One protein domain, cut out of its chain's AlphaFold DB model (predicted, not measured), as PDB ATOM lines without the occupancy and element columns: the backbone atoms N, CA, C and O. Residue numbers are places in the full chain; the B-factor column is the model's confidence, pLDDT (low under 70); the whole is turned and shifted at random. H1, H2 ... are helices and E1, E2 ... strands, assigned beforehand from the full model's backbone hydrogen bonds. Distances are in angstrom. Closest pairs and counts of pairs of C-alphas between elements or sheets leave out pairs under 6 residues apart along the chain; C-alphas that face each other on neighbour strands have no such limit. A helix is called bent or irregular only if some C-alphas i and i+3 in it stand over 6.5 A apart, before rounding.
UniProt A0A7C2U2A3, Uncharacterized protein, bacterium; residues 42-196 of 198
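What this domain is: This is residues 42 to 196 of the 198 residues of an uncharacterized protein of bacterium (UniProt A0A7C2U2A3). One strongly twisted sheet of seven strands runs through the domain as a wall; the long, kinked helix H3 covers one face at the E5, E6 and E7 end, with H1 next to it on the same face. Small H2 sits near E4 at the other end, and three long stretches have no named element: residues 48 to 59, with C-alphas 10 to 21 A from the mean of all C-alphas, 68 to 97, at 7 to 24 A, and 104 to 117, at 13 to 20 A. The 155 printed residues follow the order E1 H1 E2 E3 H2 E4 E5 H3 E6 E7; the mixed sheet runs E4 E2 E1 E3 E5 E6 E7. The class is mixed, helices and strands, with under half of the residues in named elements. The whole is compact, radius of gyration of the C-alphas 15.5 A, spanning 45 by 37 by 27 A.

Where its parts are: Find C-alpha 42 at (99.479, 152.900, 39.324); from there E1, residues 42 to 47, runs 17.3 A. Beside it look for E2, 98 to 103, 15.2 A, and E3, 118 to 123, 16.6 A. The other strands are E4, 146 to 150, 13.6 A; E5, 158 to 163, 14.5 A; E6, 186 to 188; and E7, 193 to 195, ending at C-alpha 195 (83.139, 157.957, 50.275). H1 is 60 to 67, 10.2 A; H2 is 132 to 135; H3, 165 to 182, measures 21.4 A. H3 is irregular, with C-alphas 174 and 177 8.1 A apart, and has a kink of 81 degrees near residue 175.

How they stand to each other: Start at E1 and E3, antiparallel, with N 44 and O 121 2.9 A apart. On E1's other side is antiparallel E2, N 102 to O 43 2.8 A, then antiparallel edge strand E4, N 99 to O 149 2.8 A. E3 has E5 as its other neighbour, antiparallel, N 120 to O 162 2.8 A, and E5 has E6 as its other neighbour, parallel, N 187 to O 161 2.8 A. E6 and E7 form a hairpin, N 186 to O 195 2.9 A. E5, H3 and E6 make a strand-helix-strand unit, two parallel neighbour strands with a helix between, its crossover right-handed. H1 and H3 are on the same face, making two layers, helices on one face of a sheet. H3 is 8.2 A high, along E6 at 3 degrees on the local plane. Its residues 175 to 182 alone touch H1; the closest C-alphas, Leu 65 and Asp 178, are 6.4 A apart. H2 is only just not on the sheet, with 4 pairs of C-alphas within 10 A. Each O i to N i+4 pair is within hydrogen-bond range in H1, 9 of 14 in H3; H2 is too short for one.

The domain as a whole: The C-alphas of Arg 137 and Asn 173, the two farthest apart, are 46.6 A apart. The printed part has no cut. E1 to H1, H1 to E2 and E2 to E3 are long links. Mean pLDDT of the printed part is 82.5; 31 residues are under 70, among them 78 to 92 and 107 to 112.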
ATOM      1  N   LEU A  42      99.321 151.756  40.206       92.31
ATOM      2  CA  LEU A  42      99.479 152.900  39.324       92.31
ATOM      3  C   LEU A  42      98.735 154.108  39.881       92.31
ATOM      4  O   LEU A  42      97.566 154.016  40.260       92.31
ATOM      5  N   PHE A  43      99.395 155.263  39.895       91.69
ATOM      6  CA  PHE A  43      98.762 156.500  40.329       91.69
ATOM      7  C   PHE A  43      99.314 157.740  39.628       91.69
ATOM      8  O   PHE A  43     100.443 157.763  39.140       91.69
ATOM      9  N   HIS A  44      98.515 158.802  39.620       90.25
ATOM     10  CA  HIS A  44      98.905 160.141  39.192       90.25
ATOM     11  C   HIS A  44      98.753 161.118  40.359       90.25
ATOM     12  O   HIS A  44      97.697 161.158  40.989       90.25
ATOM     13  N   MET A  45      99.784 161.911  40.654       88.31
ATOM     14  CA  MET A  45      99.735 162.934  41.702       88.31
ATOM     15  C   MET A  45      99.708 164.327  41.083       88.31
ATOM     16  O   MET A  45     100.557 164.667  40.263       88.31
ATOM     17  N   VAL A  46      98.765 165.155  41.525       88.00
ATOM     18  CA  VAL A  46      98.578 166.507  40.994       88.00
ATOM     19  C   VAL A  46      97.924 167.420  42.033       88.00
ATOM     20  O   VAL A  46      97.509 166.993  43.111       88.00
ATOM     21  N   THR A  47      97.879 168.718  41.748       89.25
ATOM     22  CA  THR A  47      97.217 169.722  42.586       89.25
ATOM     23  C   THR A  47      95.881 170.139  41.989       89.25
ATOM     24  O   THR A  47      95.786 170.320  40.778       89.25
ATOM     25  N   ARG A  48      94.856 170.351  42.827       89.50
ATOM     26  CA  ARG A  48      93.496 170.753  42.420       89.50
ATOM     27  C   ARG A  48      93.512 172.002  41.561       89.50
ATOM     28  O   ARG A  48      92.814 172.054  40.561       89.50
ATOM     29  N   TYR A  49      94.366 172.957  41.905       86.94
ATOM     30  CA  TYR A  49      94.598 174.155  41.112       86.94
ATOM     31  C   TYR A  49      96.076 174.259  40.727       86.94
ATOM     32  O   TYR A  49      96.939 173.788  41.480       86.94
ATOM     33  N   PRO A  50      96.405 174.890  39.589       77.38
ATOM     34  CA  PRO A  50      97.784 175.221  39.261       77.38
ATOM     35  C   PRO A  50      98.436 176.060  40.365       77.38
ATOM     36  O   PRO A  50      97.842 177.002  40.884       77.38
ATOM     37  N   ARG A  51      99.692 175.750  40.700       71.56
ATOM     38  CA  ARG A  51     100.467 176.505  41.707       71.56
ATOM     39  C   ARG A  51     101.042 177.819  41.184       71.56
ATOM     40  O   ARG A  51     101.482 178.659  41.962       71.56
ATOM     41  N   LYS A  52     101.103 177.977  39.862       71.38
ATOM     42  CA  LYS A  52     101.728 179.131  39.213       71.38
ATOM     43  C   LYS A  52     100.745 180.314  39.226       71.38
ATOM     44  O   LYS A  52      99.655 180.162  38.680       71.38
ATOM     45  N   PRO A  53     101.123 181.501  39.743       63.88
ATOM     46  CA  PRO A  53     100.215 182.650  39.886       63.88
ATOM     47  C   PRO A  53      99.541 183.130  38.594       63.88
ATOM     48  O   PRO A  53      98.490 183.756  38.644       63.88
ATOM     49  N   ARG A  54     100.165 182.868  37.439       69.69
ATOM     50  CA  ARG A  54      99.695 183.307  36.116       69.69
ATOM     51  C   ARG A  54      98.868 182.258  35.375       69.69
ATOM     52  O   ARG A  54      98.390 182.534  34.283       69.69
ATOM     53  N   MET A  55      98.730 181.059  35.934       68.19
ATOM     54  CA  MET A  55      97.915 180.017  35.322       68.19
ATOM     55  C   MET A  55      96.448 180.235  35.700       68.19
ATOM     56  O   MET A  55      96.165 180.524  36.868       68.19
ATOM     57  N   PRO A  56      95.504 180.064  34.760       74.50
ATOM     58  CA  PRO A  56      94.087 180.046  35.093       74.50
ATOM     59  C   PRO A  56      93.812 179.036  36.212       74.50
ATOM     60  O   PRO A  56      94.365 177.935  36.212       74.50
ATOM     61  N   LYS A  57      92.949 179.396  37.170       80.25
ATOM     62  CA  LYS A  57      92.487 178.469  38.213       80.25
ATOM     63  C   LYS A  57      91.548 177.433  37.594       80.25
ATOM     64  O   LYS A  57      90.333 177.572  37.651       80.25
ATOM     65  N   VAL A  58      92.129 176.413  36.978       83.56
ATOM     66  CA  VAL A  58      91.399 175.249  36.477       83.56
ATOM     67  C   VAL A  58      91.299 174.235  37.608       83.56
ATOM     68  O   VAL A  58      92.330 173.848  38.155       83.56
ATOM     69  N   ASP A  59      90.080 173.816  37.958       90.75
ATOM     70  CA  ASP A  59      89.869 172.703  38.889       90.75
ATOM     71  C   ASP A  59      90.216 171.387  38.180       90.75
ATOM     72  O   ASP A  59      89.436 170.834  37.397       90.75
ATOM     73  N   ARG A  60      91.435 170.909  38.420       90.56
ATOM     74  CA  ARG A  60      91.967 169.693  37.809       90.56
ATOM     75  C   ARG A  60      91.278 168.441  38.314       90.56
ATOM     76  O   ARG A  60      91.131 167.507  37.537       90.56
ATOM     77  N   LEU A  61      90.833 168.416  39.572       94.06
ATOM     78  CA  LEU A  61      90.102 167.264  40.091       94.06
ATOM     79  C   LEU A  61      88.773 167.123  39.345       94.06
ATOM     80  O   LEU A  61      88.485 166.055  38.813       94.06
ATOM     81  N   ALA A  62      88.020 168.217  39.206       93.88
ATOM     82  CA  ALA A  62      86.791 168.219  38.417       93.88
ATOM     83  C   ALA A  62      87.045 167.825  36.949       93.88
ATOM     84  O   ALA A  62      86.288 167.045  36.372       93.88
ATOM     85  N   GLY A  63      88.128 168.330  36.345       92.94
ATOM     86  CA  GLY A  63      88.533 167.959  34.987       92.94
ATOM     87  C   GLY A  63      88.811 166.461  34.830       92.94
ATOM     88  O   GLY A  63      88.299 165.845  33.896       92.94
ATOM     89  N   ILE A  64      89.557 165.872  35.767       94.81
ATOM     90  CA  ILE A  64      89.912 164.448  35.753       94.81
ATOM     91  C   ILE A  64      88.686 163.568  35.975       94.81
ATOM     92  O   ILE A  64      88.490 162.604  35.244       94.81
ATOM     93  N   LEU A  65      87.813 163.909  36.927       94.62
ATOM     94  CA  LEU A  65      86.591 163.135  37.162       94.62
ATOM     95  C   LEU A  65      85.671 163.134  35.932       94.62
ATOM     96  O   LEU A  65      84.941 162.171  35.700       94.62
ATOM     97  N   ARG A  66      85.674 164.205  35.132       93.69
ATOM     98  CA  ARG A  66      84.836 164.318  33.926       93.69
ATOM     99  C   ARG A  66      85.440 163.640  32.705       93.69
ATOM    100  O   ARG A  66      84.715 162.956  31.993       93.69
ATOM    101  N   ASN A  67      86.733 163.840  32.466       93.81
ATOM    102  CA  ASN A  67      87.371 163.500  31.191       93.81
ATOM    103  C   ASN A  67      88.451 162.415  31.305       93.81
ATOM    104  O   ASN A  67      88.930 161.925  30.285       93.81
ATOM    105  N   GLY A  68      88.833 162.043  32.527       94.12
ATOM    106  CA  GLY A  68      89.949 161.151  32.804       94.12
ATOM    107  C   GLY A  68      91.283 161.895  32.874       94.12
ATOM    108  O   GLY A  68      91.336 163.128  32.862       94.12
ATOM    109  N   LEU A  69      92.380 161.143  32.962       93.31
ATOM    110  CA  LEU A  69      93.723 161.715  32.871       93.31
ATOM    111  C   LEU A  69      94.078 161.877  31.394       93.31
ATOM    112  O   LEU A  69      94.052 160.912  30.632       93.31
ATOM    113  N   VAL A  70      94.419 163.093  30.994       89.44
ATOM    114  CA  VAL A  70      94.817 163.423  29.623       89.44
ATOM    115  C   VAL A  70      96.264 163.874  29.603       89.44
ATOM    116  O   VAL A  70      96.771 164.398  30.600       89.44
ATOM    117  N   ALA A  71      96.932 163.649  28.475       85.44
ATOM    118  CA  ALA A  71      98.281 164.145  28.283       85.44
ATOM    119  C   ALA A  71      98.327 165.683  28.443       85.44
ATOM    120  O   ALA A  71      97.344 166.372  28.138       85.44
ATOM    121  N   PRO A  72      99.427 166.242  28.978       78.94
ATOM    122  CA  PRO A  72      99.549 167.680  29.156       78.94
ATOM    123  C   PRO A  72      99.562 168.360  27.789       78.94
ATOM    124  O   PRO A  72     100.315 167.959  26.914       78.94
ATOM    125  N   ALA A  73      98.766 169.413  27.609       72.75
ATOM    126  CA  ALA A  73      98.773 170.173  26.364       72.75
ATOM    127  C   ALA A  73     100.080 170.971  26.197       72.75
ATOM    128  O   ALA A  73     100.602 171.524  27.172       72.75
ATOM    129  N   CYS A  74     100.558 171.093  24.956       72.12
ATOM    130  CA  CYS A  74     101.556 172.098  24.598       72.12
ATOM    131  C   CYS A  74     101.006 173.513  24.804       72.12
ATOM    132  O   CYS A  74      99.861 173.818  24.462       72.12
ATOM    133  N   CYS A  75     101.849 174.400  25.321       69.88
ATOM    134  CA  CYS A  75     101.633 175.834  25.265       69.88
ATOM    135  C   CYS A  75     101.804 176.356  23.830       69.88
ATOM    136  O   CYS A  75     102.376 175.688  22.968       69.88
ATOM    137  N   GLU A  76     101.330 177.578  23.580       72.50
ATOM    138  CA  GLU A  76     101.432 178.233  22.265       72.50
ATOM    139  C   GLU A  76     102.886 178.407  21.792       72.50
ATOM    140  O   GLU A  76     103.149 178.433  20.594       72.50
ATOM    141  N   ASP A  77     103.839 178.482  22.726       75.38
ATOM    142  CA  ASP A  77     105.279 178.547  22.455       75.38
ATOM    143  C   ASP A  77     105.927 177.166  22.224       75.38
ATOM    144  O   ASP A  77     107.148 177.063  22.101       75.38
ATOM    145  N   GLY A  78     105.121 176.099  22.175       66.62
ATOM    146  CA  GLY A  78     105.562 174.715  22.009       66.62
ATOM    147  C   GLY A  78     106.172 174.090  23.266       66.62
ATOM    148  O   GLY A  78     106.602 172.937  23.223       66.62
ATOM    149  N   SER A  79     106.231 174.816  24.387       67.88
ATOM    150  CA  SER A  79     106.680 174.248  25.656       67.88
ATOM    151  C   SER A  79     105.605 173.347  26.260       67.88
ATOM    152  O   SER A  79     104.409 173.550  26.055       67.88
ATOM    153  N   VAL A  80     106.017 172.349  27.044       66.81
ATOM    154  CA  VAL A  80     105.081 171.532  27.821       66.81
ATOM    155  C   VAL A  80     105.444 171.604  29.290       66.81
ATOM    156  O   VAL A  80     106.583 171.358  29.683       66.81
ATOM    157  N   TYR A  81     104.457 171.936  30.116       63.12
ATOM    158  CA  TYR A  81     104.619 172.003  31.561       63.12
ATOM    159  C   TYR A  81     103.891 170.837  32.216       63.12
ATOM    160  O   TYR A  81     102.702 170.930  32.517       63.12
ATOM    161  N   SER A  82     104.612 169.755  32.494       65.06
ATOM    162  CA  SER A  82     104.125 168.779  33.468       65.06
ATOM    163  C   SER A  82     104.160 169.369  34.870       65.06
ATOM    164  O   SER A  82     105.060 170.139  35.224       65.06
ATOM    165  N   ASP A  83     103.210 168.949  35.700       61.66
ATOM    166  CA  ASP A  83     103.208 169.239  37.133       61.66
ATOM    167  C   ASP A  83     104.426 168.669  37.870       61.66
ATOM    168  O   ASP A  83     104.743 169.112  38.974       61.66
ATOM    169  N   LEU A  84     105.141 167.743  37.229       59.59
ATOM    170  CA  LEU A  84     106.350 167.104  37.731       59.59
ATOM    171  C   LEU A  84     107.645 167.711  37.149       59.59
ATOM    172  O   LEU A  84     108.728 167.238  37.465       59.59
ATOM    173  N   ASN A  85     107.565 168.772  36.327       58.03
ATOM    174  CA  ASN A  85     108.714 169.417  35.654       58.03
ATOM    175  C   ASN A  85     109.624 168.446  34.864       58.03
ATOM    176  O   ASN A  85     110.830 168.666  34.747       58.03
ATOM    177  N   ILE A  86     109.061 167.371  34.317       61.00
ATOM    178  CA  ILE A  86     109.802 166.398  33.506       61.00
ATOM    179  C   ILE A  86     109.927 166.953  32.089       61.00
ATOM    180  O   ILE A  86     108.928 167.366  31.514       61.00
ATOM    181  N   VAL A  87     111.117 166.919  31.497       61.69
ATOM    182  CA  VAL A  87     111.317 167.215  30.071       61.69
ATOM    183  C   VAL A  87     111.812 165.945  29.393       61.69
ATOM    184  O   VAL A  87     112.817 165.375  29.814       61.69
ATOM    185  N   VAL A  88     111.111 165.493  28.353       63.50
ATOM    186  CA  VAL A  88     111.538 164.361  27.516       63.50
ATOM    187  C   VAL A  88     112.101 164.899  26.214       63.50
ATOM    188  O   VAL A  88     111.539 165.815  25.617       63.50
ATOM    189  N   THR A  89     113.183 164.293  25.739       63.00
ATOM    190  CA  THR A  89     113.777 164.593  24.436       63.00
ATOM    191  C   THR A  89     113.904 163.309  23.615       63.00
ATOM    192  O   THR A  89     113.941 162.214  24.159       63.00
ATOM    193  N   GLY A  90     113.910 163.404  22.282       60.62
ATOM    194  CA  GLY A  90     114.246 162.271  21.404       60.62
ATOM    195  C   GLY A  90     113.345 161.025  21.484       60.62
ATOM    196  O   GLY A  90     113.772 159.961  21.031       60.62
ATOM    197  N   ALA A  91     112.137 161.132  22.047       66.94
ATOM    198  CA  ALA A  91     111.136 160.069  22.030       66.94
ATOM    199  C   ALA A  91     110.469 159.961  20.642       66.94
ATOM    200  O   ALA A  91     110.302 160.976  19.964       66.94
ATOM    201  N   PRO A  92     110.042 158.755  20.212       69.69
ATOM    202  CA  PRO A  92     109.327 158.571  18.943       69.69
ATOM    203  C   PRO A  92     107.893 159.123  18.972       69.69
ATOM    204  O   PRO A  92     107.225 159.148  17.944       69.69
ATOM    205  N   VAL A  93     107.410 159.517  20.152       73.00
ATOM    206  CA  VAL A  93     106.094 160.115  20.370       73.00
ATOM    207  C   VAL A  93     106.257 161.481  21.046       73.00
ATOM    208  O   VAL A  93     107.164 161.627  21.873       73.00
ATOM    209  N   PRO A  94     105.412 162.473  20.717       77.62
ATOM    210  CA  PRO A  94     105.444 163.788  21.353       77.62
ATOM    211  C   PRO A  94     105.212 163.719  22.868       77.62
ATOM    212  O   PRO A  94     104.450 162.885  23.355       77.62
ATOM    213  N   TYR A  95     105.849 164.602  23.634       76.88
ATOM    214  CA  TYR A  95     105.718 164.623  25.095       76.88
ATOM    215  C   TYR A  95     104.283 164.919  25.563       76.88
ATOM    216  O   TYR A  95     103.783 164.298  26.496       76.88
ATOM    217  N   ASP A  96     103.609 165.833  24.874       81.56
ATOM    218  CA  ASP A  96     102.209 166.219  25.069       81.56
ATOM    219  C   ASP A  96     101.200 165.153  24.614       81.56
ATOM    220  O   ASP A  96      99.995 165.358  24.710       81.56
ATOM    221  N   SER A  97     101.681 163.995  24.151       84.50
ATOM    222  CA  SER A  97     100.863 162.806  23.877       84.50
ATOM    223  C   SER A  97     100.962 161.739  24.973       84.50
ATOM    224  O   SER A  97     100.465 160.625  24.805       84.50
ATOM    225  N   LEU A  98     101.618 162.041  26.101       86.69
ATOM    226  CA  LEU A  98     101.853 161.083  27.180       86.69
ATOM    227  C   LEU A  98     101.209 161.507  28.497       86.69
ATOM    228  O   LEU A  98     101.383 162.623  28.978       86.69
ATOM    229  N   VAL A  99     100.519 160.565  29.130       88.62
ATOM    230  CA  VAL A  99     100.074 160.667  30.520       88.62
ATOM    231  C   VAL A  99     101.146 160.067  31.422       88.62
ATOM    232  O   VAL A  99     101.549 158.918  31.242       88.62
ATOM    233  N   PHE A 100     101.586 160.850  32.406       86.50
ATOM    234  CA  PHE A 100     102.629 160.482  33.362       86.50
ATOM    235  C   PHE A 100     102.005 159.809  34.581       86.50
ATOM    236  O   PHE A 100     101.185 160.419  35.269       86.50
ATOM    237  N   LEU A 101     102.401 158.570  34.854       89.00
ATOM    238  CA  LEU A 101     101.994 157.815  36.031       89.00
ATOM    239  C   LEU A 101     103.218 157.396  36.842       89.00
ATOM    240  O   LEU A 101     104.328 157.264  36.332       89.00
ATOM    241  N   HIS A 102     102.973 157.097  38.107       87.12
ATOM    242  CA  HIS A 102     103.907 156.412  38.977       87.12
ATOM    243  C   HIS A 102     103.424 154.986  39.205       87.12
ATOM    244  O   HIS A 102     102.234 154.751  39.406       87.12
ATOM    245  N   ARG A 103     104.364 154.047  39.204       88.00
ATOM    246  CA  ARG A 103     104.182 152.669  39.634       88.00
ATOM    247  C   ARG A 103     104.836 152.506  40.997       88.00
ATOM    248  O   ARG A 103     106.050 152.599  41.106       88.00
ATOM    249  N   CYS A 104     104.047 152.232  42.029       86.06
ATOM    250  CA  CYS A 104     104.571 152.061  43.379       86.06
ATOM    251  C   CYS A 104     105.609 150.919  43.431       86.06
ATOM    252  O   CYS A 104     105.328 149.788  43.033       86.06
ATOM    253  N   GLY A 105     106.807 151.208  43.928       82.00
ATOM    254  CA  GLY A 105     107.953 150.305  43.991       82.00
ATOM    255  C   GLY A 105     108.734 150.424  45.307       82.00
ATOM    256  O   GLY A 105     108.446 151.296  46.126       82.00
ATOM    257  N   PRO A 106     109.741 149.562  45.544       72.44
ATOM    258  CA  PRO A 106     110.563 149.601  46.760       72.44
ATOM    259  C   PRO A 106     111.340 150.912  46.949       72.44
ATOM    260  O   PRO A 106     111.645 151.290  48.077       72.44
ATOM    261  N   GLU A 107     111.657 151.598  45.848       67.00
ATOM    262  CA  GLU A 107     112.332 152.902  45.842       67.00
ATOM    263  C   GLU A 107     111.352 154.077  45.720       67.00
ATOM    264  O   GLU A 107     111.787 155.235  45.734       67.00
ATOM    265  N   SER A 108     110.040 153.799  45.679       65.62
ATOM    266  CA  SER A 108     109.009 154.829  45.749       65.62
ATOM    267  C   SER A 108     109.062 155.412  47.144       65.62
ATOM    268  O   SER A 108     108.426 154.937  48.085       65.62
ATOM    269  N   SER A 109     109.876 156.448  47.283       51.22
ATOM    270  CA  SER A 109     109.995 157.286  48.463       51.22
ATOM    271  C   SER A 109     108.684 158.055  48.571       51.22
ATOM    272  O   SER A 109     108.583 159.189  48.127       51.22
ATOM    273  N   LEU A 110     107.644 157.361  49.046       52.19
ATOM    274  CA  LEU A 110     106.243 157.769  49.052       52.19
ATOM    275  C   LEU A 110     106.098 159.283  49.225       52.19
ATOM    276  O   LEU A 110     106.313 159.831  50.311       52.19
ATOM    277  N   TYR A 111     105.711 159.933  48.123       57.66
ATOM    278  CA  TYR A 111     105.220 161.298  48.090       57.66
ATOM    279  C   TYR A 111     103.966 161.343  48.948       57.66
ATOM    280  O   TYR A 111     102.862 161.030  48.512       57.66
ATOM    281  N   THR A 112     104.153 161.669  50.221       63.78
ATOM    282  CA  THR A 112     103.021 161.946  51.091       63.78
ATOM    283  C   THR A 112     102.253 163.131  50.494       63.78
ATOM    284  O   THR A 112     102.857 164.062  49.942       63.78
ATOM    285  N   ILE A 113     100.920 163.091  50.537       77.88
ATOM    286  CA  ILE A 113     100.106 164.263  50.209       77.88
ATOM    287  C   ILE A 113     100.366 165.265  51.344       77.88
ATOM    288  O   ILE A 113      99.680 165.255  52.355       77.88
ATOM    289  N   ILE A 114     101.444 166.045  51.224       79.88
ATOM    290  CA  ILE A 114     101.981 166.899  52.303       79.88
ATOM    291  C   ILE A 114     101.272 168.239  52.440       79.88
ATOM    292  O   ILE A 114     101.473 168.947  53.420       79.88
ATOM    293  N   GLU A 115     100.510 168.628  51.427       86.81
ATOM    294  CA  GLU A 115     100.003 169.985  51.294       86.81
ATOM    295  C   GLU A 115      98.533 169.949  50.871       86.81
ATOM    296  O   GLU A 115      98.200 169.201  49.942       86.81
ATOM    297  N   PRO A 116      97.673 170.782  51.486       89.12
ATOM    298  CA  PRO A 116      96.316 171.007  51.008       89.12
ATOM    299  C   PRO A 116      96.282 171.354  49.517       89.12
ATOM    300  O   PRO A 116      97.162 172.028  48.972       89.12
ATOM    301  N   GLY A 117      95.258 170.858  48.843       88.62
ATOM    302  CA  GLY A 117      95.068 170.927  47.408       88.62
ATOM    303  C   GLY A 117      95.847 169.883  46.610       88.62
ATOM    304  O   GLY A 117      95.633 169.823  45.402       88.62
ATOM    305  N   ARG A 118      96.740 169.070  47.196       89.88
ATOM    306  CA  ARG A 118      97.316 167.900  46.502       89.88
ATOM    307  C   ARG A 118      96.385 166.697  46.615       89.88
ATOM    308  O   ARG A 118      95.776 166.467  47.655       89.88
ATOM    309  N   PHE A 119      96.334 165.900  45.558       91.56
ATOM    310  CA  PHE A 119      95.608 164.639  45.543       91.56
ATOM    311  C   PHE A 119      96.302 163.616  44.646       91.56
ATOM    312  O   PHE A 119      97.134 163.954  43.798       91.56
ATOM    313  N   MET A 120      95.952 162.354  44.861       92.06
ATOM    314  CA  MET A 120      96.384 161.221  44.059       92.06
ATOM    315  C   MET A 120      95.173 160.568  43.414       92.06
ATOM    316  O   MET A 120      94.142 160.400  44.060       92.06
ATOM    317  N   VAL A 121      95.315 160.183  42.155       93.75
ATOM    318  CA  VAL A 121      94.323 159.424  41.398       93.75
ATOM    319  C   VAL A 121      94.892 158.037  41.155       93.75
ATOM    320  O   VAL A 121      95.962 157.925  40.558       93.75
ATOM    321  N   PHE A 122      94.200 157.000  41.617       94.00
ATOM    322  CA  PHE A 122      94.572 155.607  41.381       94.00
ATOM    323  C   PHE A 122      94.016 155.141  40.048       94.00
ATOM    324  O   PHE A 122      92.905 155.509  39.656       94.00
ATOM    325  N   VAL A 123      94.815 154.349  39.350       95.06
ATOM    326  CA  VAL A 123      94.551 153.883  37.994       95.06
ATOM    327  C   VAL A 123      94.566 152.359  37.991       95.06
ATOM    328  O   VAL A 123      95.351 151.744  38.715       95.06
ATOM    329  N   ASP A 124      93.706 151.752  37.176       94.00
ATOM    330  CA  ASP A 124      93.674 150.308  36.968       94.00
ATOM    331  C   ASP A 124      95.076 149.793  36.562       94.00
ATOM    332  O   ASP A 124      95.608 150.202  35.520       94.00
ATOM    333  N   PRO A 125      95.696 148.902  37.361       90.88
ATOM    334  CA  PRO A 125      97.039 148.390  37.091       90.88
ATOM    335  C   PRO A 125      97.123 147.533  35.818       90.88
ATOM    336  O   PRO A 125      98.227 147.249  35.352       90.88
ATOM    337  N   SER A 126      95.983 147.116  35.257       92.25
ATOM    338  CA  SER A 126      95.898 146.369  33.999       92.25
ATOM    339  C   SER A 126      96.135 147.237  32.762       92.25
ATOM    340  O   SER A 126      96.405 146.697  31.684       92.25
ATOM    341  N   ILE A 127      96.087 148.571  32.899       92.75
ATOM    342  CA  ILE A 127      96.340 149.477  31.779       92.75
ATOM    343  C   ILE A 127      97.749 149.238  31.218       92.75
ATOM    344  O   ILE A 127      98.730 149.229  31.969       92.75
ATOM    345  N   PRO A 128      97.889 149.083  29.889       91.56
ATOM    346  CA  PRO A 128      99.190 148.931  29.263       91.56
ATOM    347  C   PRO A 128      99.990 150.226  29.393       91.56
ATOM    348  O   PRO A 128      99.606 151.274  28.870       91.56
ATOM    349  N   VAL A 129     101.133 150.134  30.066       90.62
ATOM    350  CA  VAL A 129     102.051 151.256  30.267       90.62
ATOM    351  C   VAL A 129     103.384 151.021  29.568       90.62
ATOM    352  O   VAL A 129     103.861 149.892  29.438       90.62
ATOM    353  N   LEU A 130     104.017 152.110  29.155       87.12
ATOM    354  CA  LEU A 130     105.372 152.137  28.628       87.12
ATOM    355  C   LEU A 130     106.347 152.427  29.768       87.12
ATOM    356  O   LEU A 130     106.141 153.359  30.543       87.12
ATOM    357  N   THR A 131     107.412 151.634  29.863       82.50
ATOM    358  CA  THR A 131     108.532 151.917  30.767       82.50
ATOM    359  C   THR A 131     109.596 152.746  30.048       82.50
ATOM    360  O   THR A 131     109.720 152.634  28.823       82.50
ATOM    361  N   PRO A 132     110.437 153.501  30.777       77.88
ATOM    362  CA  PRO A 132     111.619 154.151  30.211       77.88
ATOM    363  C   PRO A 132     112.440 153.246  29.282       77.88
ATOM    364  O   PRO A 132     112.824 153.641  28.183       77.88
ATOM    365  N   GLN A 133     112.659 151.990  29.685       78.62
ATOM    366  CA  GLN A 133     113.440 151.021  28.916       78.62
ATOM    367  C   GLN A 133     112.762 150.659  27.589       78.62
ATOM    368  O   GLN A 133     113.445 150.543  26.574       78.62
ATOM    369  N   ALA A 134     111.432 150.525  27.578       80.75
ATOM    370  CA  ALA A 134     110.661 150.272  26.361       80.75
ATOM    371  C   ALA A 134     110.659 151.479  25.403       80.75
ATOM    372  O   ALA A 134     110.478 151.306  24.199       80.75
ATOM    373  N   MET A 135     110.878 152.693  25.920       78.44
ATOM    374  CA  MET A 135     110.921 153.933  25.135       78.44
ATOM    375  C   MET A 135     112.317 154.269  24.586       78.44
ATOM    376  O   MET A 135     112.441 155.119  23.704       78.44
ATOM    377  N   GLY A 136     113.359 153.562  25.038       75.81
ATOM    378  CA  GLY A 136     114.715 153.636  24.492       75.81
ATOM    379  C   GLY A 136     115.641 154.645  25.183       75.81
ATOM    380  O   GLY A 136     115.324 155.243  26.205       75.81
ATOM    381  N   ARG A 137     116.848 154.811  24.623       70.69
ATOM    382  CA  ARG A 137     117.993 155.486  25.275       70.69
ATOM    383  C   ARG A 137     117.860 157.003  25.452       70.69
ATOM    384  O   ARG A 137     118.655 157.578  26.185       70.69
ATOM    385  N   ASN A 138     116.889 157.629  24.796       66.62
ATOM    386  CA  ASN A 138     116.677 159.078  24.866       66.62
ATOM    387  C   ASN A 138     115.592 159.465  25.882       66.62
ATOM    388  O   ASN A 138     115.235 160.629  25.991       66.62
ATOM    389  N   TRP A 139     115.051 158.502  26.626       71.69
ATOM    390  CA  TRP A 139     114.003 158.777  27.598       71.69
ATOM    391  C   TRP A 139     114.521 159.498  28.861       71.69
ATOM    392  O   TRP A 139     115.690 159.375  29.233       71.69
ATOM    393  N   ALA A 140     113.643 160.242  29.544       63.97
ATOM    394  CA  ALA A 140     113.954 160.951  30.786       63.97
ATOM    395  C   ALA A 140     114.318 159.981  31.932       63.97
ATOM    396  O   ALA A 140     113.599 159.026  32.207       63.97
ATOM    397  N   ILE A 141     115.428 160.240  32.635       57.81
ATOM    398  CA  ILE A 141     115.953 159.372  33.721       57.81
ATOM    399  C   ILE A 141     115.441 159.812  35.109       57.81
ATOM    400  O   ILE A 141     115.746 159.198  36.127       57.81
ATOM    401  N   LEU A 142     114.664 160.896  35.176       52.84
ATOM    402  CA  LEU A 142     114.455 161.643  36.417       52.84
ATOM    403  C   LEU A 142     113.592 160.924  37.470       52.84
ATOM    404  O   LEU A 142     113.619 161.348  38.623       52.84
ATOM    405  N   CYS A 143     112.925 159.812  37.140       55.72
ATOM    406  CA  CYS A 143     112.264 158.944  38.118       55.72
ATOM    407  C   CYS A 143     112.238 157.475  37.661       55.72
ATOM    408  O   CYS A 143     111.806 157.158  36.556       55.72
ATOM    409  N   ARG A 144     112.696 156.564  38.531       66.31
ATOM    410  CA  ARG A 144     112.789 155.117  38.241       66.31
ATOM    411  C   ARG A 144     111.431 154.418  38.198       66.31
ATOM    412  O   ARG A 144     111.255 153.481  37.426       66.31
ATOM    413  N   ASP A 145     110.498 154.906  39.003       77.38
ATOM    414  CA  ASP A 145     109.170 154.327  39.197       77.38
ATOM    415  C   ASP A 145     108.112 154.945  38.273       77.38
ATOM    416  O   ASP A 145     106.917 154.743  38.461       77.38
ATOM    417  N   GLU A 146     108.515 155.733  37.280       82.56
ATOM    418  CA  GLU A 146     107.572 156.308  36.328       82.56
ATOM    419  C   GLU A 146     107.230 155.351  35.194       82.56
ATOM    420  O   GLU A 146     108.066 154.612  34.667       82.56
ATOM    421  N   VAL A 147     105.965 155.413  34.796       87.19
ATOM    422  CA  VAL A 147     105.422 154.710  33.642       87.19
ATOM    423  C   VAL A 147     104.467 155.633  32.894       87.19
ATOM    424  O   VAL A 147     103.959 156.608  33.448       87.19
ATOM    425  N   TYR A 148     104.219 155.335  31.622       87.62
ATOM    426  CA  TYR A 148     103.516 156.268  30.741       87.62
ATOM    427  C   TYR A 148     102.398 155.585  29.969       87.62
ATOM    428  O   TYR A 148     102.540 154.445  29.529       87.62
ATOM    429  N   VAL A 149     101.301 156.304  29.760       89.94
ATOM    430  CA  VAL A 149     100.191 155.885  28.894       89.94
ATOM    431  C   VAL A 149     100.110 156.854  27.723       89.94
ATOM    432  O   VAL A 149     100.335 158.049  27.895       89.94
ATOM    433  N   ARG A 150      99.811 156.354  26.523       87.12
ATOM    434  CA  ARG A 150      99.585 157.222  25.361       87.12
ATOM    435  C   ARG A 150      98.191 157.836  25.412       87.12
ATOM    436  O   ARG A 150      97.223 157.152  25.734       87.12
ATOM    437  N   ASP A 151      98.120 159.108  25.051       83.81
ATOM    438  CA  ASP A 151      96.920 159.915  24.852       83.81
ATOM    439  C   ASP A 151      96.095 160.170  26.123       83.81
ATOM    440  O   ASP A 151      96.029 161.305  26.607       83.81
ATOM    441  N   ARG A 152      95.430 159.140  26.659       91.44
ATOM    442  CA  ARG A 152      94.464 159.298  27.754       91.44
ATOM    443  C   ARG A 152      94.248 158.036  28.586       91.44
ATOM    444  O   ARG A 152      94.316 156.919  28.085       91.44
ATOM    445  N   ILE A 153      93.832 158.247  29.830       94.69
ATOM    446  CA  ILE A 153      93.251 157.242  30.724       94.69
ATOM    447  C   ILE A 153      91.816 157.670  30.998       94.69
ATOM    448  O   ILE A 153      91.585 158.710  31.610       94.69
ATOM    449  N   ALA A 154      90.858 156.883  30.518       94.75
ATOM    450  CA  ALA A 154      89.443 157.207  30.654       94.75
ATOM    451  C   ALA A 154      88.967 157.131  32.127       94.75
ATOM    452  O   ALA A 154      89.561 156.366  32.897       94.75
ATOM    453  N   PRO A 155      87.918 157.886  32.518       94.81
ATOM    454  CA  PRO A 155      87.387 157.903  33.885       94.81
ATOM    455  C   PRO A 155      87.079 156.521  34.471       94.81
ATOM    456  O   PRO A 155      87.240 156.312  35.666       94.81
ATOM    457  N   GLU A 156      86.664 155.571  33.636       93.88
ATOM    458  CA  GLU A 156      86.258 154.225  34.054       93.88
ATOM    459  C   GLU A 156      87.440 153.378  34.537       93.88
ATOM    460  O   GLU A 156      87.246 152.395  35.243       93.88
ATOM    461  N   ASN A 157      88.667 153.764  34.176       95.25
ATOM    462  CA  ASN A 157      89.878 153.102  34.651       95.25
ATOM    463  C   ASN A 157      90.456 153.758  35.909       95.25
ATOM    464  O   ASN A 157      91.551 153.400  36.344       95.25
ATOM    465  N   LEU A 158      89.779 154.763  36.466       95.25
ATOM    466  CA  LEU A 158      90.154 155.324  37.754       95.25
ATOM    467  C   LEU A 158      89.599 154.404  38.840       95.25
ATOM    468  O   LEU A 158      88.430 154.040  38.811       95.25
ATOM    469  N   THR A 159      90.428 154.023  39.803       94.12
ATOM    470  CA  THR A 159      90.049 153.060  40.855       94.12
ATOM    471  C   THR A 159      89.882 153.718  42.222       94.12
ATOM    472  O   THR A 159      89.392 153.099  43.165       94.12
ATOM    473  N   GLY A 160      90.238 154.997  42.338       93.81
ATOM    474  CA  GLY A 160      89.994 155.805  43.524       93.81
ATOM    475  C   GLY A 160      90.726 157.140  43.487       93.81
ATOM    476  O   GLY A 160      91.569 157.389  42.624       93.81
ATOM    477  N   VAL A 161      90.434 157.989  44.468       94.50
ATOM    478  CA  VAL A 161      91.158 159.245  44.699       94.50
ATOM    479  C   VAL A 161      91.515 159.354  46.175       94.50
ATOM    480  O   VAL A 161      90.684 159.060  47.027       94.50
ATOM    481  N   ALA A 162      92.733 159.796  46.484       93.25
ATOM    482  CA  ALA A 162      93.144 160.156  47.839       93.25
ATOM    483  C   ALA A 162      93.461 161.649  47.924       93.25
ATOM    484  O   ALA A 162      94.125 162.195  47.041       93.25
ATOM    485  N   VAL A 163      93.007 162.305  48.991       92.94
ATOM    486  CA  VAL A 163      93.142 163.760  49.182       92.94
ATOM    487  C   VAL A 163      93.788 164.091  50.520       92.94
ATOM    488  O   VAL A 163      93.819 163.265  51.439       92.94
ATOM    489  N   HIS A 164      94.304 165.312  50.658       91.50
ATOM    490  CA  HIS A 164      94.754 165.791  51.959       91.50
ATOM    491  C   HIS A 164      93.546 165.869  52.918       91.50
ATOM    492  O   HIS A 164      92.486 166.340  52.502       91.50
ATOM    493  N   PRO A 165      93.673 165.479  54.203       88.12
ATOM    494  CA  PRO A 165      92.548 165.484  55.145       88.12
ATOM    495  C   PRO A 165      91.815 166.831  55.232       88.12
ATOM    496  O   PRO A 165      90.591 166.868  55.278       88.12
ATOM    497  N   ALA A 166      92.555 167.944  55.172       90.69
ATOM    498  CA  ALA A 166      91.980 169.294  55.191       90.69
ATOM    499  C   ALA A 166      91.098 169.632  53.970       90.69
ATOM    500  O   ALA A 166      90.309 170.568  54.043       90.69
ATOM    501  N   ASP A 167      91.225 168.897  52.862       90.94
ATOM    502  CA  ASP A 167      90.411 169.113  51.662       90.94
ATOM    503  C   ASP A 167      89.149 168.241  51.643       90.94
ATOM    504  O   ASP A 167      88.240 168.531  50.861       90.94
ATOM    505  N   GLY A 168      89.089 167.191  52.476       87.62
ATOM    506  CA  GLY A 168      88.052 166.155  52.442       87.62
ATOM    507  C   GLY A 168      86.641 166.735  52.406       87.62
ATOM    508  O   GLY A 168      85.913 166.515  51.439       87.62
ATOM    509  N   ASP A 169      86.293 167.563  53.391       89.31
ATOM    510  CA  ASP A 169      84.964 168.182  53.487       89.31
ATOM    511  C   ASP A 169      84.629 169.059  52.272       89.31
ATOM    512  O   ASP A 169      83.509 169.023  51.761       89.31
ATOM    513  N   SER A 170      85.600 169.830  51.768       89.06
ATOM    514  CA  SER A 170      85.383 170.686  50.594       89.06
ATOM    515  C   SER A 170      85.071 169.862  49.342       89.06
ATOM    516  O   SER A 170      84.175 170.202  48.577       89.06
ATOM    517  N   ILE A 171      85.757 168.734  49.162       88.25
ATOM    518  CA  ILE A 171      85.568 167.857  48.004       88.25
ATOM    519  C   ILE A 171      84.237 167.118  48.102       88.25
ATOM    520  O   ILE A 171      83.530 167.006  47.100       88.25
ATOM    521  N   MET A 172      83.864 166.673  49.304       87.50
ATOM    522  CA  MET A 172      82.548 166.088  49.549       87.50
ATOM    523  C   MET A 172      81.435 167.093  49.198       87.50
ATOM    524  O   MET A 172      80.485 166.761  48.495       87.50
ATOM    525  N   ASN A 173      81.556 168.355  49.597       89.06
ATOM    526  CA  ASN A 173      80.520 169.342  49.286       89.06
ATOM    527  C   ASN A 173      80.446 169.686  47.787       89.06
ATOM    528  O   ASN A 173      79.348 169.817  47.246       89.06
ATOM    529  N   ASP A 174      81.591 169.791  47.111       91.19
ATOM    530  CA  ASP A 174      81.657 170.313  45.742       91.19
ATOM    531  C   ASP A 174      81.457 169.242  44.658       91.19
ATOM    532  O   ASP A 174      80.902 169.526  43.595       91.19
ATOM    533  N   LEU A 175      81.961 168.023  44.884       93.31
ATOM    534  CA  LEU A 175      82.196 167.035  43.821       93.31
ATOM    535  C   LEU A 175      81.572 165.664  44.098       93.31
ATOM    536  O   LEU A 175      81.765 164.737  43.311       93.31
ATOM    537  N   MET A 176      80.769 165.509  45.158       91.12
ATOM    538  CA  MET A 176      80.163 164.210  45.488       91.12
ATOM    539  C   MET A 176      79.340 163.598  44.346       91.12
ATOM    540  O   MET A 176      79.318 162.377  44.181       91.12
ATOM    541  N   ALA A 177      78.657 164.423  43.551       91.50
ATOM    542  CA  ALA A 177      77.903 163.944  42.394       91.50
ATOM    543  C   ALA A 177      78.821 163.338  41.318       91.50
ATOM    544  O   ALA A 177      78.480 162.311  40.733       91.50
ATOM    545  N   ASP A 178      79.995 163.931  41.095       93.12
ATOM    546  CA  ASP A 178      80.981 163.430  40.139       93.12
ATOM    547  C   ASP A 178      81.592 162.103  40.611       93.12
ATOM    548  O   ASP A 178      81.664 161.159  39.828       93.12
ATOM    549  N   PHE A 179      81.933 161.975  41.896       92.62
ATOM    550  CA  PHE A 179      82.416 160.707  42.462       92.62
ATOM    551  C   PHE A 179      81.397 159.572  42.319       92.62
ATOM    552  O   PHE A 179      81.751 158.469  41.902       92.62
ATOM    553  N   ARG A 180      80.116 159.846  42.596       91.44
ATOM    554  CA  ARG A 180      79.030 158.872  42.394       91.44
ATOM    555  C   ARG A 180      78.852 158.493  40.929       91.44
ATOM    556  O   ARG A 180      78.602 157.331  40.642       91.44
ATOM    557  N   ARG A 181      78.981 159.459  40.015       92.31
ATOM    558  CA  ARG A 181      78.853 159.226  38.571       92.31
ATOM    559  C   ARG A 181      79.944 158.298  38.044       92.31
ATOM    560  O   ARG A 181      79.641 157.437  37.230       92.31
ATOM    561  N   VAL A 182      81.191 158.501  38.468       89.94
ATOM    562  CA  VAL A 182      82.326 157.670  38.025       89.94
ATOM    563  C   VAL A 182      82.385 156.350  38.804       89.94
ATOM    564  O   VAL A 182      82.961 155.384  38.326       89.94
ATOM    565  N   GLY A 183      81.753 156.280  39.978       91.69
ATOM    566  CA  GLY A 183      81.694 155.057  40.775       91.69
ATOM    567  C   GLY A 183      83.029 154.723  41.436       91.69
ATOM    568  O   GLY A 183      83.360 153.551  41.569       91.69
ATOM    569  N   ILE A 184      83.797 155.741  41.843       92.06
ATOM    570  CA  ILE A 184      85.118 155.551  42.454       92.06
ATOM    571  C   ILE A 184      85.121 155.989  43.919       92.06
ATOM    572  O   ILE A 184      84.495 156.995  44.264       92.06
ATOM    573  N   PRO A 185      85.826 155.264  44.797       93.94
ATOM    574  CA  PRO A 185      85.957 155.649  46.193       93.94
ATOM    575  C   PRO A 185      86.840 156.893  46.367       93.94
ATOM    576  O   PRO A 185      87.810 157.109  45.633       93.94
ATOM    577  N   LEU A 186      86.510 157.688  47.384       93.81
ATOM    578  CA  LEU A 186      87.317 158.805  47.865       93.81
ATOM    579  C   LEU A 186      87.877 158.455  49.239       93.81
ATOM    580  O   LEU A 186      87.136 158.099  50.159       93.81
ATOM    581  N   TYR A 187      89.182 158.619  49.380       92.69
ATOM    582  CA  TYR A 187      89.913 158.378  50.609       92.69
ATOM    583  C   TYR A 187      90.565 159.663  51.104       92.69
ATOM    584  O   TYR A 187      90.940 160.535  50.316       92.69
ATOM    585  N   ASP A 188      90.776 159.753  52.409       89.81
ATOM    586  CA  ASP A 188      91.819 160.632  52.909       89.81
ATOM    587  C   ASP A 188      93.199 159.988  52.698       89.81
ATOM    588  O   ASP A 188      93.344 158.801  52.392       89.81
ATOM    589  N   TYR A 189      94.243 160.788  52.878       80.00
ATOM    590  CA  TYR A 189      95.626 160.333  52.778       80.00
ATOM    591  C   TYR A 189      95.973 159.158  53.723       80.00
ATOM    592  O   TYR A 189      96.887 158.385  53.439       80.00
ATOM    593  N   TYR A 190      95.264 159.001  54.844       82.12
ATOM    594  CA  TYR A 190      95.499 157.915  55.800       82.12
ATOM    595  C   TYR A 190      94.805 156.604  55.404       82.12
ATOM    596  O   TYR A 190      94.937 155.598  56.105       82.12
ATOM    597  N   GLY A 191      94.085 156.608  54.283       83.25
ATOM    598  CA  GLY A 191      93.314 155.481  53.790       83.25
ATOM    599  C   GLY A 191      91.988 155.273  54.510       83.25
ATOM    600  O   GLY A 191      91.410 154.185  54.417       83.25
ATOM    601  N   ASN A 192      91.493 156.296  55.208       87.75
ATOM    602  CA  ASN A 192      90.117 156.316  55.672       87.75
ATOM    603  C   ASN A 192      89.201 156.608  54.488       87.75
ATOM    604  O   ASN A 192      89.479 157.467  53.653       87.75
ATOM    605  N   VAL A 193      88.093 155.882  54.426       90.62
ATOM    606  CA  VAL A 193      87.079 156.070  53.391       90.62
ATOM    607  C   VAL A 193      86.274 157.322  53.730       90.62
ATOM    608  O   VAL A 193      85.602 157.358  54.757       90.62
ATOM    609  N   LEU A 194      86.330 158.329  52.860       90.88
ATOM    610  CA  LEU A 194      85.455 159.505  52.912       90.88
ATOM    611  C   LEU A 194      84.167 159.254  52.116       90.88
ATOM    612  O   LEU A 194      83.094 159.725  52.488       90.88
ATOM    613  N   PHE A 195      84.267 158.458  51.049       91.50
ATOM    614  CA  PHE A 195      83.139 157.957  50.275       91.50
ATOM    615  C   PHE A 195      83.471 156.602  49.641       91.50
ATOM    616  O   PHE A 195      84.555 156.418  49.090       91.50
ATOM    617  N   ALA A 196      82.507 155.682  49.670       89.56
ATOM    618  CA  ALA A 196      82.529 154.450  48.895       89.56
ATOM    619  C   ALA A 196      81.324 154.424  47.941       89.56
ATOM    620  O   ALA A 196      80.214 154.756  48.372       89.56
TER     621      ALA A 196